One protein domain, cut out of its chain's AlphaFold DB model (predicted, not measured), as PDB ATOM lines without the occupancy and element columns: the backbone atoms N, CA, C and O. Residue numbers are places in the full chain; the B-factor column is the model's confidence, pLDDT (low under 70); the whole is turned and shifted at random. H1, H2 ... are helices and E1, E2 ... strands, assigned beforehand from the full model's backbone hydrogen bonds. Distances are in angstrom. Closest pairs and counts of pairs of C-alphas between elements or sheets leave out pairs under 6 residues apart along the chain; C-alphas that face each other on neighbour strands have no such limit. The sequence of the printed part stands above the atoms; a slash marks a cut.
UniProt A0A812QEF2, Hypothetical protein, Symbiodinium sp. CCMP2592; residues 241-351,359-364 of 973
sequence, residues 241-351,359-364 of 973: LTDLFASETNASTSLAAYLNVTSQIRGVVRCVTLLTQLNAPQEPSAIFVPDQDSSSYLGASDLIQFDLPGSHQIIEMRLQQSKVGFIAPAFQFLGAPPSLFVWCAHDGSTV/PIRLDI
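AT A GLANCE: This is residues 241 to 351 and 359 to 364 of the 973 residues of the protein "Hypothetical protein" of Symbiodinium sp. CCMP2592 (UniProt A0A812QEF2). One strongly twisted sheet of seven strands arches into an open trough: E1 and E7 are edges on either side of the opening, and E4 and E6 lie between, with E5 running on from E4 along E3. The short helix H1 sits beside the sheet's strands, residues 275 to 296 form a long loop, and residues 330 to 335 stick out freely. The printed part has 117 residues with seven named strands and one named helix; along the chain E1 to E6 come first, then H1, then E7, and the strands make one branched sheet in which each pair of neighbours is antiparallel and E3 has three neighbours, E4 and E5 on one side and E7 on the other side. The class is mostly strand, though under half of the residues, 52, are in named elements. The whole is compact, with a radius of gyration of the C-alphas of 14.9 A and spans of 42 by 36 by 25 A.

HOW THE PARTS SIT: E1, residues 241 to 247, and E2, residues 254 to 262, form an antiparallel hairpin at 160 degrees; N 245 and O 258 are 2.9 A apart, within hydrogen-bond range. E6, residues 312 to 320, lies on the other side of E2, antiparallel, with N 315 and O 259 at 2.8 A. E3, residues 267 to 274, and E4, residues 297 to 301, form a hairpin across a long link, with N 301 and O 271 at 2.8 A. E4 is also antiparallel to E6, with N 320 and O 298 at 2.8 A. E4 runs on into E5, residues 304 to 306, across a break of 2 residues at 53 degrees. E4 and E5 lie on one side of E3, where N 269 and O 304 are 2.8 A apart. E7, residues 341 to 347, lies on the other side of E3, with N 272 and O 343 at 2.8 A. E1 and E7 are apart. H1, residues 321 to 324, is on the sheet at the sheet's level, at a height over the sheet of 3.4 A; the closest C-alphas of H1 and E4, those of Lys 323 and Leu 298, are 6.0 A apart. H1 is too short for an O i to N i+4 pair; its one O i to N i+3 pair is within range.

IN THESE COORDINATES: E1 begins at C-alpha 241 (129.875, 63.184, 133.980) and measures 17.8 A from first to last C-alpha. E2 measures 25.2 A, E3 22.4 A, E4 12.2 A, E5 6.5 A, E6 25.3 A and H1 4.7 A. E7, 19.8 A, ends at C-alpha 347 (143.994, 60.443, 145.129).

THE WHOLE: The C-alphas of Asp 307 and Leu 334 are the two farthest apart, at 44.4 A. Residues 352 to 358 are not printed, and C-alphas 351 and 359 are 14.2 A apart across the cut. The long links are E3 to E4 and H1 to E7. The mean pLDDT of the printed part is 70.5; 49 residues are under 70, among them 241 to 254, 324 to 339 and 359 to 364.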
ATOM      1  N   LEU A 241     131.153  63.052 133.285       47.56
ATOM      2  CA  LEU A 241     129.875  63.184 133.980       47.56
ATOM      3  C   LEU A 241     128.745  62.803 133.022       47.56
ATOM      4  O   LEU A 241     128.576  63.443 131.984       47.56
ATOM      5  N   THR A 242     127.998  61.751 133.353       42.72
ATOM      6  CA  THR A 242     126.967  61.177 132.474       42.72
ATOM      7  C   THR A 242     125.541  61.481 132.914       42.72
ATOM      8  O   THR A 242     124.663  61.528 132.058       42.72
ATOM      9  N   ASP A 243     125.296  61.697 134.209       44.09
ATOM     10  CA  ASP A 243     123.973  62.034 134.751       44.09
ATOM     11  C   ASP A 243     124.080  62.709 136.137       44.09
ATOM     12  O   ASP A 243     125.086  62.560 136.837       44.09
ATOM     13  N   LEU A 244     123.038  63.431 136.551       48.06
ATOM     14  CA  LEU A 244     122.895  64.030 137.881       48.06
ATOM     15  C   LEU A 244     121.418  64.026 138.297       48.06
ATOM     16  O   LEU A 244     120.592  64.693 137.675       48.06
ATOM     17  N   PHE A 245     121.103  63.377 139.419       57.69
ATOM     18  CA  PHE A 245     119.766  63.397 140.010       57.69
ATOM     19  C   PHE A 245     119.808  63.717 141.510       57.69
ATOM     20  O   PHE A 245     120.716  63.322 142.236       57.69
ATOM     21  N   ALA A 246     118.810  64.453 141.995       50.34
ATOM     22  CA  ALA A 246     118.606  64.689 143.423       50.34
ATOM     23  C   ALA A 246     117.549  63.715 143.958       50.34
ATOM     24  O   ALA A 246     116.580  63.417 143.259       50.34
ATOM     25  N   SER A 247     117.711  63.249 145.198       48.59
ATOM     26  CA  SER A 247     116.699  62.431 145.875       48.59
ATOM     27  C   SER A 247     116.366  63.031 147.236       48.59
ATOM     28  O   SER A 247     117.230  63.149 148.110       48.59
ATOM     29  N   GLU A 248     115.105  63.414 147.425       47.66
ATOM     30  CA  GLU A 248     114.595  63.842 148.727       47.66
ATOM     31  C   GLU A 248     114.392  62.610 149.618       47.66
ATOM     32  O   GLU A 248     113.346  61.962 149.613       47.66
ATOM     33  N   THR A 249     115.424  62.260 150.386       46.59
ATOM     34  CA  THR A 249     115.289  61.244 151.436       46.59
ATOM     35  C   THR A 249     114.510  61.819 152.623       46.59
ATOM     36  O   THR A 249     114.669  62.984 152.982       46.59
ATOM     37  N   ASN A 250     113.684  60.999 153.279       45.00
ATOM     38  CA  ASN A 250     112.792  61.434 154.369       45.00
ATOM     39  C   ASN A 250     113.515  61.832 155.685       45.00
ATOM     40  O   ASN A 250     112.871  61.965 156.728       45.00
ATOM     41  N   ALA A 251     114.841  62.003 155.672       44.78
ATOM     42  CA  ALA A 251     115.643  62.425 156.817       44.78
ATOM     43  C   ALA A 251     115.830  63.952 156.802       44.78
ATOM     44  O   ALA A 251     116.495  64.509 155.930       44.78
ATOM     45  N   SER A 252     115.269  64.645 157.793       49.97
ATOM     46  CA  SER A 252     115.054  66.104 157.777       49.97
ATOM     47  C   SER A 252     116.305  66.999 157.828       49.97
ATOM     48  O   SER A 252     116.157  68.218 157.914       49.97
ATOM     49  N   THR A 253     117.520  66.441 157.779       53.56
ATOM     50  CA  THR A 253     118.787  67.141 158.076       53.56
ATOM     51  C   THR A 253     119.858  67.072 156.980       53.56
ATOM     52  O   THR A 253     120.896  67.718 157.116       53.56
ATOM     53  N   SER A 254     119.661  66.297 155.909       56.47
ATOM     54  CA  SER A 254     120.693  66.067 154.883       56.47
ATOM     55  C   SER A 254     120.090  65.932 153.488       56.47
ATOM     56  O   SER A 254     119.355  64.984 153.224       56.47
ATOM     57  N   LEU A 255     120.445  66.850 152.584       79.38
ATOM     58  CA  LEU A 255     120.107  66.730 151.167       79.38
ATOM     59  C   LEU A 255     121.210  65.934 150.458       79.38
ATOM     60  O   LEU A 255     122.391  66.266 150.592       79.38
ATOM     61  N   ALA A 256     120.826  64.901 149.711       82.25
ATOM     62  CA  ALA A 256     121.739  64.074 148.930       82.25
ATOM     63  C   ALA A 256     121.576  64.360 147.430       82.25
ATOM     64  O   ALA A 256     120.462  64.350 146.897       82.25
ATOM     65  N   ALA A 257     122.697  64.609 146.754       84.50
ATOM     66  CA  ALA A 257     122.771  64.676 145.298       84.50
ATOM     67  C   ALA A 257     123.556  63.469 144.776       84.50
ATOM     68  O   ALA A 257     124.572  63.099 145.362       84.50
ATOM     69  N   TYR A 258     123.089  62.864 143.686       88.38
ATOM     70  CA  TYR A 258     123.648  61.650 143.102       88.38
ATOM     71  C   TYR A 258     124.200  61.957 141.713       88.38
ATOM     72  O   TYR A 258     123.486  62.431 140.830       88.38
ATOM     73  N   LEU A 259     125.494  61.711 141.547       88.94
ATOM     74  CA  LEU A 259     126.318  62.170 140.435       88.94
ATOM     75  C   LEU A 259     126.885  60.942 139.709       88.94
ATOM     76  O   LEU A 259     127.715  60.230 140.269       88.94
ATOM     77  N   ASN A 260     126.431  60.655 138.490       87.25
ATOM     78  CA  ASN A 260     126.912  59.506 137.723       87.25
ATOM     79  C   ASN A 260     128.227  59.878 137.022       87.25
ATOM     80  O   ASN A 260     128.245  60.695 136.096       87.25
ATOM     81  N   VAL A 261     129.334  59.316 137.508       86.19
ATOM     82  CA  VAL A 261     130.693  59.603 137.036       86.19
ATOM     83  C   VAL A 261     131.251  58.388 136.311       86.19
ATOM     84  O   VAL A 261     131.247  57.276 136.836       86.19
ATOM     85  N   THR A 262     131.780  58.626 135.115       87.12
ATOM     86  CA  THR A 262     132.532  57.646 134.329       87.12
ATOM     87  C   THR A 262     134.000  58.036 134.361       87.12
ATOM     88  O   THR A 262     134.379  58.980 133.664       87.12
ATOM     89  N   SER A 263     134.830  57.356 135.155       84.81
ATOM     90  CA  SER A 263     136.262  57.678 135.148       84.81
ATOM     91  C   SER A 263     136.999  56.958 134.024       84.81
ATOM     92  O   SER A 263     136.761  55.777 133.767       84.81
ATOM     93  N   GLN A 264     137.919  57.654 133.355       84.50
ATOM     94  CA  GLN A 264     138.814  57.068 132.353       84.50
ATOM     95  C   GLN A 264     140.086  56.448 132.957       84.50
ATOM     96  O   GLN A 264     140.894  55.889 132.217       84.50
ATOM     97  N   ILE A 265     140.271  56.503 134.279       80.50
ATOM     98  CA  ILE A 265     141.445  55.963 134.980       80.50
ATOM     99  C   ILE A 265     141.050  55.090 136.176       80.50
ATOM    100  O   ILE A 265     139.880  54.980 136.538       80.50
ATOM    101  N   ARG A 266     142.046  54.413 136.758       84.31
ATOM    102  CA  ARG A 266     141.920  53.748 138.059       84.31
ATOM    103  C   ARG A 266     142.418  54.686 139.148       84.31
ATOM    104  O   ARG A 266     143.510  55.227 139.004       84.31
ATOM    105  N   GLY A 267     141.675  54.809 140.239       87.62
ATOM    106  CA  GLY A 267     142.046  55.670 141.359       87.62
ATOM    107  C   GLY A 267     140.903  55.867 142.347       87.62
ATOM    108  O   GLY A 267     139.774  55.440 142.099       87.62
ATOM    109  N   VAL A 268     141.198  56.531 143.465       86.44
ATOM    110  CA  VAL A 268     140.179  56.939 144.435       86.44
ATOM    111  C   VAL A 268     139.708  58.345 144.081       86.44
ATOM    112  O   VAL A 268     140.451  59.311 144.236       86.44
ATOM    113  N   VAL A 269     138.466  58.477 143.630       88.50
ATOM    114  CA  VAL A 269     137.833  59.767 143.346       88.50
ATOM    115  C   VAL A 269     137.208  60.343 144.612       88.50
ATOM    116  O   VAL A 269     136.556  59.639 145.387       88.50
ATOM    117  N   ARG A 270     137.328  61.662 144.775       91.75
ATOM    118  CA  ARG A 270     136.492  62.455 145.675       91.75
ATOM    119  C   ARG A 270     135.923  63.664 144.949       91.75
ATOM    120  O   ARG A 270     136.676  64.454 144.387       91.75
ATOM    121  N   CYS A 271     134.608  63.839 145.005       93.00
ATOM    122  CA  CYS A 271     133.924  64.991 144.423       93.00
ATOM    123  C   CYS A 271     133.507  65.998 145.504       93.00
ATOM    124  O   CYS A 271     133.136  65.619 146.615       93.00
ATOM    125  N   VAL A 272     133.538  67.289 145.174       92.25
ATOM    126  CA  VAL A 272     133.189  68.420 146.048       92.25
ATOM    127  C   VAL A 272     132.225  69.357 145.320       92.25
ATOM    128  O   VAL A 272     132.435  69.673 144.152       92.25
ATOM    129  N   THR A 273     131.177  69.817 146.006       91.19
ATOM    130  CA  THR A 273     130.186  70.764 145.470       91.19
ATOM    131  C   THR A 273     130.422  72.168 146.023       91.19
ATOM    132  O   THR A 273     130.508  72.354 147.240       91.19
ATOM    133  N   LEU A 274     130.462  73.167 145.140       90.56
ATOM    134  CA  LEU A 274     130.666  74.580 145.463       90.56
ATOM    135  C   LEU A 274     129.543  75.468 144.889       90.56
ATOM    136  O   LEU A 274     129.053  75.221 143.786       90.56
ATOM    137  N   LEU A 275     129.180  76.540 145.606       84.69
ATOM    138  CA  LEU A 275     128.286  77.610 145.116       84.69
ATOM    139  C   LEU A 275     128.951  78.536 144.086       84.69
ATOM    140  O   LEU A 275     128.270  79.161 143.279       84.69
ATOM    141  N   THR A 276     130.275  78.673 144.140       82.75
ATOM    142  CA  THR A 276     131.035  79.598 143.292       82.75
ATOM    143  C   THR A 276     132.031  78.838 142.438       82.75
ATOM    144  O   THR A 276     132.746  77.975 142.950       82.75
ATOM    145  N   GLN A 277     132.151  79.231 141.169       79.31
ATOM    146  CA  GLN A 277     133.322  78.915 140.361       79.31
ATOM    147  C   GLN A 277     134.576  79.350 141.126       79.31
ATOM    148  O   GLN A 277     134.713  80.518 141.493       79.31
ATOM    149  N   LEU A 278     135.487  78.408 141.345       73.00
ATOM    150  CA  LEU A 278     136.874  78.716 141.656       73.00
ATOM    151  C   LEU A 278     137.687  78.598 140.370       73.00
ATOM    152  O   LEU A 278     137.324  77.860 139.451       73.00
ATOM    153  N   ASN A 279     138.781  79.345 140.300       75.19
ATOM    154  CA  ASN A 279     139.769  79.139 139.253       75.19
ATOM    155  C   ASN A 279     140.536  77.849 139.564       75.19
ATOM    156  O   ASN A 279     140.829  77.580 140.732       75.19
ATOM    157  N   ALA A 280     140.889  77.080 138.533       61.44
ATOM    158  CA  ALA A 280     141.851  75.995 138.691       61.44
ATOM    159  C   ALA A 280     143.175  76.551 139.268       61.44
ATOM    160  O   ALA A 280     143.529  77.700 138.965       61.44
ATOM    161  N   PRO A 281     143.904  75.783 140.097       63.34
ATOM    162  CA  PRO A 281     145.220  76.197 140.573       63.34
ATOM    163  C   PRO A 281     146.153  76.472 139.385       63.34
ATOM    164  O   PRO A 281     146.172  75.717 138.415       63.34
ATOM    165  N   GLN A 282     146.923  77.564 139.447       66.44
ATOM    166  CA  GLN A 282     147.813  77.952 138.341       66.44
ATOM    167  C   GLN A 282     149.058  77.060 138.223       66.44
ATOM    168  O   GLN A 282     149.668  77.003 137.160       66.44
ATOM    169  N   GLU A 283     149.412  76.339 139.288       72.56
ATOM    170  CA  GLU A 283     150.454  75.315 139.272       72.56
ATOM    171  C   GLU A 283     149.817  73.919 139.135       72.56
ATOM    172  O   GLU A 283     149.032  73.537 140.007       72.56
ATOM    173  N   PRO A 284     150.171  73.111 138.113       51.47
ATOM    174  CA  PRO A 284     149.654  71.744 137.955       51.47
ATOM    175  C   PRO A 284     149.980  70.797 139.124       51.47
ATOM    176  O   PRO A 284     149.340  69.762 139.282       51.47
ATOM    177  N   SER A 285     150.976  71.146 139.941       60.91
ATOM    178  CA  SER A 285     151.398  70.440 141.156       60.91
ATOM    179  C   SER A 285     150.610  70.819 142.415       60.91
ATOM    180  O   SER A 285     150.720  70.127 143.427       60.91
ATOM    181  N   ALA A 286     149.838  71.909 142.401       61.66
ATOM    182  CA  ALA A 286     149.132  72.378 143.587       61.66
ATOM    183  C   ALA A 286     147.839  71.577 143.810       61.66
ATOM    184  O   ALA A 286     146.850  71.728 143.090       61.66
ATOM    185  N   ILE A 287     147.847  70.734 144.848       58.81
ATOM    186  CA  ILE A 287     146.682  69.949 145.274       58.81
ATOM    187  C   ILE A 287     145.541  70.908 145.633       58.81
ATOM    188  O   ILE A 287     145.653  71.712 146.561       58.81
ATOM    189  N   PHE A 288     144.423  70.805 144.916       64.31
ATOM    190  CA  PHE A 288     143.234  71.595 145.205       64.31
ATOM    191  C   PHE A 288     142.564  71.100 146.498       64.31
ATOM    192  O   PHE A 288     141.803  70.133 146.497       64.31
ATOM    193  N   VAL A 289     142.850  71.783 147.609       73.56
ATOM    194  CA  VAL A 289     142.179  71.580 148.899       73.56
ATOM    195  C   VAL A 289     141.128  72.682 149.080       73.56
ATOM    196  O   VAL A 289     141.491  73.814 149.407       73.56
ATOM    197  N   PRO A 290     139.829  72.405 148.866       71.44
ATOM    198  CA  PRO A 290     138.783  73.390 149.101       71.44
ATOM    199  C   PRO A 290     138.629  73.663 150.598       71.44
ATOM    200  O   PRO A 290     138.481  72.737 151.399       71.44
ATOM    201  N   ASP A 291     138.605  74.944 150.962       80.62
ATOM    202  CA  ASP A 291     138.262  75.397 152.309       80.62
ATOM    203  C   ASP A 291     136.824  74.966 152.660       80.62
ATOM    204  O   ASP A 291     135.850  75.446 152.073       80.62
ATOM    205  N   GLN A 292     136.701  74.043 153.617       84.06
ATOM    206  CA  GLN A 292     135.426  73.468 154.057       84.06
ATOM    207  C   GLN A 292     134.607  74.441 154.922       84.06
ATOM    208  O   GLN A 292     133.373  74.351 154.952       84.06
ATOM    209  N   ASP A 293     135.268  75.400 155.579       82.88
ATOM    210  CA  ASP A 293     134.621  76.450 156.368       82.88
ATOM    211  C   ASP A 293     134.104  77.589 155.474       82.88
ATOM    212  O   ASP A 293     133.153  78.281 155.852       82.88
ATOM    213  N   SER A 294     134.640  77.731 154.253       83.62
ATOM    214  CA  SER A 294     134.175  78.717 153.271       83.62
ATOM    215  C   SER A 294     132.657  78.670 153.066       83.62
ATOM    216  O   SER A 294     132.029  77.605 153.021       83.62
ATOM    217  N   SER A 295     132.039  79.835 152.863       83.25
ATOM    218  CA  SER A 295     130.608  79.922 152.541       83.25
ATOM    219  C   SER A 295     130.253  79.259 151.206       83.25
ATOM    220  O   SER A 295     129.089  78.939 150.987       83.25
ATOM    221  N   SER A 296     131.237  79.052 150.325       84.44
ATOM    222  CA  SER A 296     131.046  78.416 149.022       84.44
ATOM    223  C   SER A 296     131.011  76.890 149.078       84.44
ATOM    224  O   SER A 296     130.365  76.296 148.218       84.44
ATOM    225  N   TYR A 297     131.676  76.243 150.042       89.88
ATOM    226  CA  TYR A 297     131.686  74.782 150.167       89.88
ATOM    227  C   TYR A 297     130.326  74.255 150.630       89.88
ATOM    228  O   TYR A 297     129.933  74.509 151.767       89.88
ATOM    229  N   LEU A 298     129.627  73.496 149.779       91.50
ATOM    230  CA  LEU A 298     128.325  72.900 150.098       91.50
ATOM    231  C   LEU A 298     128.432  71.479 150.648       91.50
ATOM    232  O   LEU A 298     127.580  71.076 151.434       91.50
ATOM    233  N   GLY A 299     129.435  70.709 150.236       93.25
ATOM    234  CA  GLY A 299     129.570  69.309 150.622       93.25
ATOM    235  C   GLY A 299     130.560  68.550 149.750       93.25
ATOM    236  O   GLY A 299     131.122  69.096 148.801       93.25
ATOM    237  N   ALA A 300     130.748  67.277 150.074       92.62
ATOM    238  CA  ALA A 300     131.608  66.364 149.337       92.62
ATOM    239  C   ALA A 300     131.000  64.959 149.298       92.62
ATOM    240  O   ALA A 300     130.083  64.640 150.062       92.62
ATOM    241  N   SER A 301     131.540  64.122 148.419       95.06
ATOM    242  CA  SER A 301     131.376  62.678 148.497       95.06
ATOM    243  C   SER A 301     132.295  62.070 149.561       95.06
ATOM    244  O   SER A 301     133.298  62.667 149.990       95.06
ATOM    245  N   ASP A 302     131.978  60.829 149.923       93.38
ATOM    246  CA  ASP A 302     132.966  59.900 150.468       93.38
ATOM    247  C   ASP A 302     134.014  59.542 149.383       93.38
ATOM    248  O   ASP A 302     133.918  59.977 148.229       93.38
ATOM    249  N   LEU A 303     135.048  58.788 149.758       89.88
ATOM    250  CA  LEU A 303     136.085  58.306 148.840       89.88
ATOM    251  C   LEU A 303     135.564  57.116 148.020       89.88
ATOM    252  O   LEU A 303     135.051  56.159 148.600       89.88
ATOM    253  N   ILE A 304     135.698  57.165 146.691       91.69
ATOM    254  CA  ILE A 304     135.113  56.175 145.771       91.69
ATOM    255  C   ILE A 304     136.191  55.598 144.852       91.69
ATOM    256  O   ILE A 304     136.779  56.301 144.037       91.69
ATOM    257  N   GLN A 305     136.446  54.302 144.997       92.19
ATOM    258  CA  GLN A 305     137.474  53.562 144.266       92.19
ATOM    259  C   GLN A 305     136.968  53.139 142.878       92.19
ATOM    260  O   GLN A 305     136.025  52.357 142.771       92.19
ATOM    261  N   PHE A 306     137.615  53.612 141.810       89.12
ATOM    262  CA  PHE A 306     137.387  53.165 140.433       89.12
ATOM    263  C   PHE A 306     138.395  52.067 140.067       89.12
ATOM    264  O   PHE A 306     139.560  52.338 139.777       89.12
ATOM    265  N   ASP A 307     137.946  50.810 140.057       86.50
ATOM    266  CA  ASP A 307     138.804  49.646 139.775       86.50
ATOM    267  C   ASP A 307     139.082  49.410 138.280       86.50
ATOM    268  O   ASP A 307     139.992  48.654 137.925       86.50
ATOM    269  N   LEU A 308     138.324  50.040 137.377       84.50
ATOM    270  CA  LEU A 308     138.465  49.880 135.926       84.50
ATOM    271  C   LEU A 308     138.274  51.212 135.177       84.50
ATOM    272  O   LEU A 308     137.288  51.905 135.439       84.50
ATOM    273  N   PRO A 309     139.134  51.533 134.189       84.00
ATOM    274  CA  PRO A 309     138.864  52.590 133.218       84.00
ATOM    275  C   PRO A 309     137.529  52.352 132.504       84.00
ATOM    276  O   PRO A 309     137.226  51.225 132.112       84.00
ATOM    277  N   GLY A 310     136.737  53.406 132.336       84.62
ATOM    278  CA  GLY A 310     135.401  53.344 131.746       84.62
ATOM    279  C   GLY A 310     134.315  52.792 132.676       84.62
ATOM    280  O   GLY A 310     133.191  52.600 132.220       84.62
ATOM    281  N   SER A 311     134.605  52.529 133.958       88.69
ATOM    282  CA  SER A 311     133.556  52.146 134.913       88.69
ATOM    283  C   SER A 311     132.699  53.351 135.318       88.69
ATOM    284  O   SER A 311     133.206  54.450 135.550       88.69
ATOM    285  N   HIS A 312     131.384  53.130 135.388       89.62
ATOM    286  CA  HIS A 312     130.397  54.104 135.855       89.62
ATOM    287  C   HIS A 312     130.111  53.877 137.341       89.62
ATOM    288  O   HIS A 312     129.842  52.739 137.735       89.62
ATOM    289  N   GLN A 313     130.104  54.934 138.154       91.94
ATOM    290  CA  GLN A 313     129.648  54.870 139.545       91.94
ATOM    291  C   GLN A 313     128.758  56.060 139.902       91.94
ATOM    292  O   GLN A 313     129.009  57.196 139.498       91.94
ATOM    293  N   ILE A 314     127.723  55.788 140.698       91.44
ATOM    294  CA  ILE A 314     126.816  56.804 141.228       91.44
ATOM    295  C   ILE A 314     127.404  57.316 142.544       91.44
ATOM    296  O   ILE A 314     127.396  56.625 143.560       91.44
ATOM    297  N   ILE A 315     127.917  58.540 142.509       92.88
ATOM    298  CA  ILE A 315     128.553  59.219 143.633       92.88
ATOM    299  C   ILE A 315     127.484  59.946 144.457       92.88
ATOM    300  O   ILE A 315     126.872  60.897 143.974       92.88
ATOM    301  N   GLU A 316     127.270  59.526 145.708       93.50
ATOM    302  CA  GLU A 316     126.474  60.294 146.678       93.50
ATOM    303  C   GLU A 316     127.291  61.480 147.209       93.50
ATOM    304  O   GLU A 316     128.394  61.317 147.735       93.50
ATOM    305  N   MET A 317     126.725  62.681 147.110       93.00
ATOM    306  CA  MET A 317     127.269  63.915 147.670       93.00
ATOM    307  C   MET A 317     126.382  64.385 148.823       93.00
ATOM    308  O   MET A 317     125.207  64.706 148.618       93.00
ATOM    309  N   ARG A 318     126.938  64.457 150.039       90.69
ATOM    310  CA  ARG A 318     126.197  64.906 151.229       90.69
ATOM    311  C   ARG A 318     126.304  66.418 151.366       90.69
ATOM    312  O   ARG A 318     127.365  66.942 151.707       90.69
ATOM    313  N   LEU A 319     125.204  67.116 151.099       90.69
ATOM    314  CA  LEU A 319     125.158  68.574 151.114       90.69
ATOM    315  C   LEU A 319     124.764  69.093 152.506       90.69
ATOM    316  O   LEU A 319     123.767  68.675 153.098       90.69
ATOM    317  N   GLN A 320     125.542  70.044 153.024       87.56
ATOM    318  CA  GLN A 320     125.312  70.702 154.307       87.56
ATOM    319  C   GLN A 320     124.051  71.570 154.227       87.56
ATOM    320  O   GLN A 320     124.080  72.686 153.705       87.56
ATOM    321  N   GLN A 321     122.937  71.072 154.771       77.69
ATOM    322  CA  GLN A 321     121.619  71.714 154.693       77.69
ATOM    323  C   GLN A 321     121.629  73.187 155.167       77.69
ATOM    324  O   GLN A 321     120.957  74.036 154.586       77.69
ATOM    325  N   SER A 322     122.457  73.511 156.166       77.56
ATOM    326  CA  SER A 322     122.673  74.871 156.682       77.56
ATOM    327  C   SER A 322     123.259  75.852 155.656       77.56
ATOM    328  O   SER A 322     122.959  77.042 155.728       77.56
ATOM    329  N   LYS A 323     124.058  75.371 154.695       75.69
ATOM    330  CA  LYS A 323     124.599  76.160 153.574       75.69
ATOM    331  C   LYS A 323     123.717  76.053 152.318       75.69
ATOM    332  O   LYS A 323     123.548  77.035 151.602       75.69
ATOM    333  N   VAL A 324     123.047  74.914 152.107       63.44
ATOM    334  CA  VAL A 324     121.996  74.743 151.078       63.44
ATOM    335  C   VAL A 324     120.797  75.677 151.310       63.44
ATOM    336  O   VAL A 324     120.095  76.012 150.362       63.44
ATOM    337  N   GLY A 325     120.600  76.197 152.527       56.75
ATOM    338  CA  GLY A 325     119.603  77.236 152.822       56.75
ATOM    339  C   GLY A 325     119.691  78.501 151.947       56.75
ATOM    340  O   GLY A 325     118.690  79.196 151.804       56.75
ATOM    341  N   PHE A 326     120.835  78.776 151.304       51.41
ATOM    342  CA  PHE A 326     120.980  79.857 150.315       51.41
ATOM    343  C   PHE A 326     120.453  79.509 148.909       51.41
ATOM    344  O   PHE A 326     120.238  80.410 148.102       51.41
ATOM    345  N   ILE A 327     120.219  78.225 148.616       49.47
ATOM    346  CA  ILE A 327     119.604  77.735 147.369       49.47
ATOM    347  C   ILE A 327     118.066  77.811 147.462       49.47
ATOM    348  O   ILE A 327     117.380  77.880 146.439       49.47
ATOM    349  N   ALA A 328     117.509  77.877 148.679       46.66
ATOM    350  CA  ALA A 328     116.094  78.172 148.887       46.66
ATOM    351  C   ALA A 328     115.721  79.558 148.299       46.66
ATOM    352  O   ALA A 328     116.563  80.459 148.281       46.66
ATOM    353  N   PRO A 329     114.471  79.794 147.844       43.84
ATOM    354  CA  PRO A 329     114.164  80.869 146.879       43.84
ATOM    355  C   PRO A 329     114.288  82.329 147.366       43.84
ATOM    356  O   PRO A 329     113.893  83.246 146.652       43.84
ATOM    357  N   ALA A 330     114.797  82.577 148.574       36.41
ATOM    358  CA  ALA A 330     114.741  83.874 149.251       36.41
ATOM    359  C   ALA A 330     115.612  84.983 148.624       36.41
ATOM    360  O   ALA A 330     115.334  86.159 148.856       36.41
ATOM    361  N   PHE A 331     116.650  84.635 147.850       38.84
ATOM    362  CA  PHE A 331     117.654  85.591 147.346       38.84
ATOM    363  C   PHE A 331     118.015  85.426 145.855       38.84
ATOM    364  O   PHE A 331     119.083  85.855 145.421       38.84
ATOM    365  N   GLN A 332     117.136  84.827 145.044       46.44
ATOM    366  CA  GLN A 332     117.396  84.651 143.611       46.44
ATOM    367  C   GLN A 332     117.272  85.978 142.836       46.44
ATOM    368  O   GLN A 332     116.185  86.535 142.673       46.44
ATOM    369  N   PHE A 333     118.399  86.475 142.321       38.78
ATOM    370  CA  PHE A 333     118.435  87.600 141.386       38.78
ATOM    371  C   PHE A 333     117.957  87.168 139.989       38.78
ATOM    372  O   PHE A 333     118.538  86.277 139.378       38.78
ATOM    373  N   LEU A 334     116.954  87.877 139.459       45.47
ATOM    374  CA  LEU A 334     116.716  88.098 138.020       45.47
ATOM    375  C   LEU A 334     116.917  86.888 137.072       45.47
ATOM    376  O   LEU A 334     117.567  87.001 136.037       45.47
ATOM    377  N   GLY A 335     116.267  85.760 137.369       47.47
ATOM    378  CA  GLY A 335     115.910  84.757 136.354       47.47
ATOM    379  C   GLY A 335     117.022  83.829 135.851       47.47
ATOM    380  O   GLY A 335     116.778  83.089 134.902       47.47
ATOM    381  N   ALA A 336     118.201  83.819 136.474       39.47
ATOM    382  CA  ALA A 336     119.170  82.741 136.275       39.47
ATOM    383  C   ALA A 336     118.831  81.547 137.195       39.47
ATOM    384  O   ALA A 336     118.536  81.772 138.374       39.47
ATOM    385  N   PRO A 337     118.883  80.287 136.716       47.84
ATOM    386  CA  PRO A 337     118.827  79.136 137.612       47.84
ATOM    387  C   PRO A 337     120.056  79.130 138.541       47.84
ATOM    388  O   PRO A 337     121.126  79.591 138.136       47.84
ATOM    389  N   PRO A 338     119.947  78.606 139.776       59.44
ATOM    390  CA  PRO A 338     121.102  78.468 140.652       59.44
ATOM    391  C   PRO A 338     122.081  77.456 140.045       59.44
ATOM    392  O   PRO A 338     121.753  76.278 139.920       59.44
ATOM    393  N   SER A 339     123.280  77.904 139.669       69.38
ATOM    394  CA  SER A 339     124.339  77.000 139.216       69.38
ATOM    395  C   SER A 339     125.109  76.403 140.384       69.38
ATOM    396  O   SER A 339     125.460  77.095 141.339       69.38
ATOM    397  N   LEU A 340     125.414  75.113 140.269       80.19
ATOM    398  CA  LEU A 340     126.342  74.401 141.141       80.19
ATOM    399  C   LEU A 340     127.617  74.075 140.365       80.19
ATOM    400  O   LEU A 340     127.568  73.805 139.165       80.19
ATOM    401  N   PHE A 341     128.751  74.070 141.059       84.94
ATOM    402  CA  PHE A 341     130.040  73.682 140.493       84.94
ATOM    403  C   PHE A 341     130.538  72.433 141.214       84.94
ATOM    404  O   PHE A 341     130.768  72.466 142.424       84.94
ATOM    405  N   VAL A 342     130.682  71.330 140.483       86.56
ATOM    406  CA  VAL A 342     131.189  70.061 141.018       86.56
ATOM    407  C   VAL A 342     132.615  69.849 140.524       86.56
ATOM    408  O   VAL A 342     132.877  69.928 139.327       86.56
ATOM    409  N   TRP A 343     133.522  69.581 141.458       86.62
ATOM    410  CA  TRP A 343     134.939  69.336 141.207       86.62
ATOM    411  C   TRP A 343     135.296  67.955 141.739       86.62
ATOM    412  O   TRP A 343     135.132  67.709 142.931       86.62
ATOM    413  N   CYS A 344     135.774  67.061 140.877       87.44
ATOM    414  CA  CYS A 344     136.241  65.734 141.270       87.44
ATOM    415  C   CYS A 344     137.767  65.669 141.152       87.44
ATOM    416  O   CYS A 344     138.332  66.102 140.150       87.44
ATOM    417  N   ALA A 345     138.419  65.153 142.190       84.56
ATOM    418  CA  ALA A 345     139.864  64.970 142.266       84.56
ATOM    419  C   ALA A 345     140.193  63.501 142.547       84.56
ATOM    420  O   ALA A 345     139.411  62.801 143.194       84.56
ATOM    421  N   HIS A 346     141.353  63.053 142.073       80.44
ATOM    422  CA  HIS A 346     141.853  61.691 142.250       80.44
ATOM    423  C   HIS A 346     142.976  61.661 143.278       80.44
ATOM    424  O   HIS A 346     143.967  62.378 143.130       80.44
ATOM    425  N   ASP A 347     142.866  60.788 144.272       62.88
ATOM    426  CA  ASP A 347     143.994  60.443 145.129       62.88
ATOM    427  C   ASP A 347     144.976  59.568 144.329       62.88
ATOM    428  O   ASP A 347     144.594  58.547 143.749       62.88
ATOM    429  N   GLY A 348     146.233  60.002 144.238       51.72
ATOM    430  CA  GLY A 348     147.283  59.317 143.476       51.72
ATOM    431  C   GLY A 348     147.356  59.589 141.964       51.72
ATOM    432  O   GLY A 348     148.178  58.956 141.306       51.72
ATOM    433  N   SER A 349     146.579  60.525 141.396       42.97
ATOM    434  CA  SER A 349     146.716  60.923 139.977       42.97
ATOM    435  C   SER A 349     146.940  62.427 139.818       42.97
ATOM    436  O   SER A 349     146.122  63.237 140.249       42.97
ATOM    437  N   THR A 350     148.023  62.821 139.142       35.53
ATOM    438  CA  THR A 350     148.263  64.221 138.768       35.53
ATOM    439  C   THR A 350     147.310  64.632 137.649       35.53
ATOM    440  O   THR A 350     147.541  64.314 136.479       35.53
ATOM    441  N   VAL A 351     146.245  65.347 138.005       36.62
ATOM    442  CA  VAL A 351     145.295  65.924 137.049       36.62
ATOM    443  C   VAL A 351     145.990  67.025 136.242       36.62
ATOM    444  O   VAL A 351     146.065  68.177 136.665       36.62
ATOM    445  N   PRO A 359     135.106  75.793 134.041       40.59
ATOM    446  CA  PRO A 359     134.435  74.799 134.867       40.59
ATOM    447  C   PRO A 359     133.187  74.270 134.153       40.59
ATOM    448  O   PRO A 359     132.607  74.936 133.290       40.59
ATOM    449  N   ILE A 360     132.700  73.111 134.588       44.19
ATOM    450  CA  ILE A 360     131.389  72.614 134.172       44.19
ATOM    451  C   ILE A 360     130.321  73.436 134.902       44.19
ATOM    452  O   ILE A 360     130.051  73.238 136.087       44.19
ATOM    453  N   ARG A 361     129.731  74.400 134.189       36.59
ATOM    454  CA  ARG A 361     128.577  75.174 134.650       36.59
ATOM    455  C   ARG A 361     127.328  74.296 134.580       36.59
ATOM    456  O   ARG A 361     126.827  74.026 133.492       36.59
ATOM    457  N   LEU A 362     126.799  73.896 135.732       38.97
ATOM    458  CA  LEU A 362     125.498  73.235 135.802       38.97
ATOM    459  C   LEU A 362     124.390  74.297 135.741       38.97
ATOM    460  O   LEU A 362     124.116  74.971 136.731       38.97
ATOM    461  N   ASP A 363     123.743  74.459 134.589       33.94
ATOM    462  CA  ASP A 363     122.458  75.163 134.516       33.94
ATOM    463  C   ASP A 363     121.354  74.202 134.979       33.94
ATOM    464  O   ASP A 363     120.920  73.331 134.225       33.94
ATOM    465  N   ILE A 364     120.907  74.339 136.234       32.50
ATOM    466  CA  ILE A 364     119.810  73.527 136.778       32.50
ATOM    467  C   ILE A 364     118.516  73.911 136.053       32.50
ATOM    468  O   ILE A 364     117.871  74.909 136.379       32.50
TER     469      ILE A 364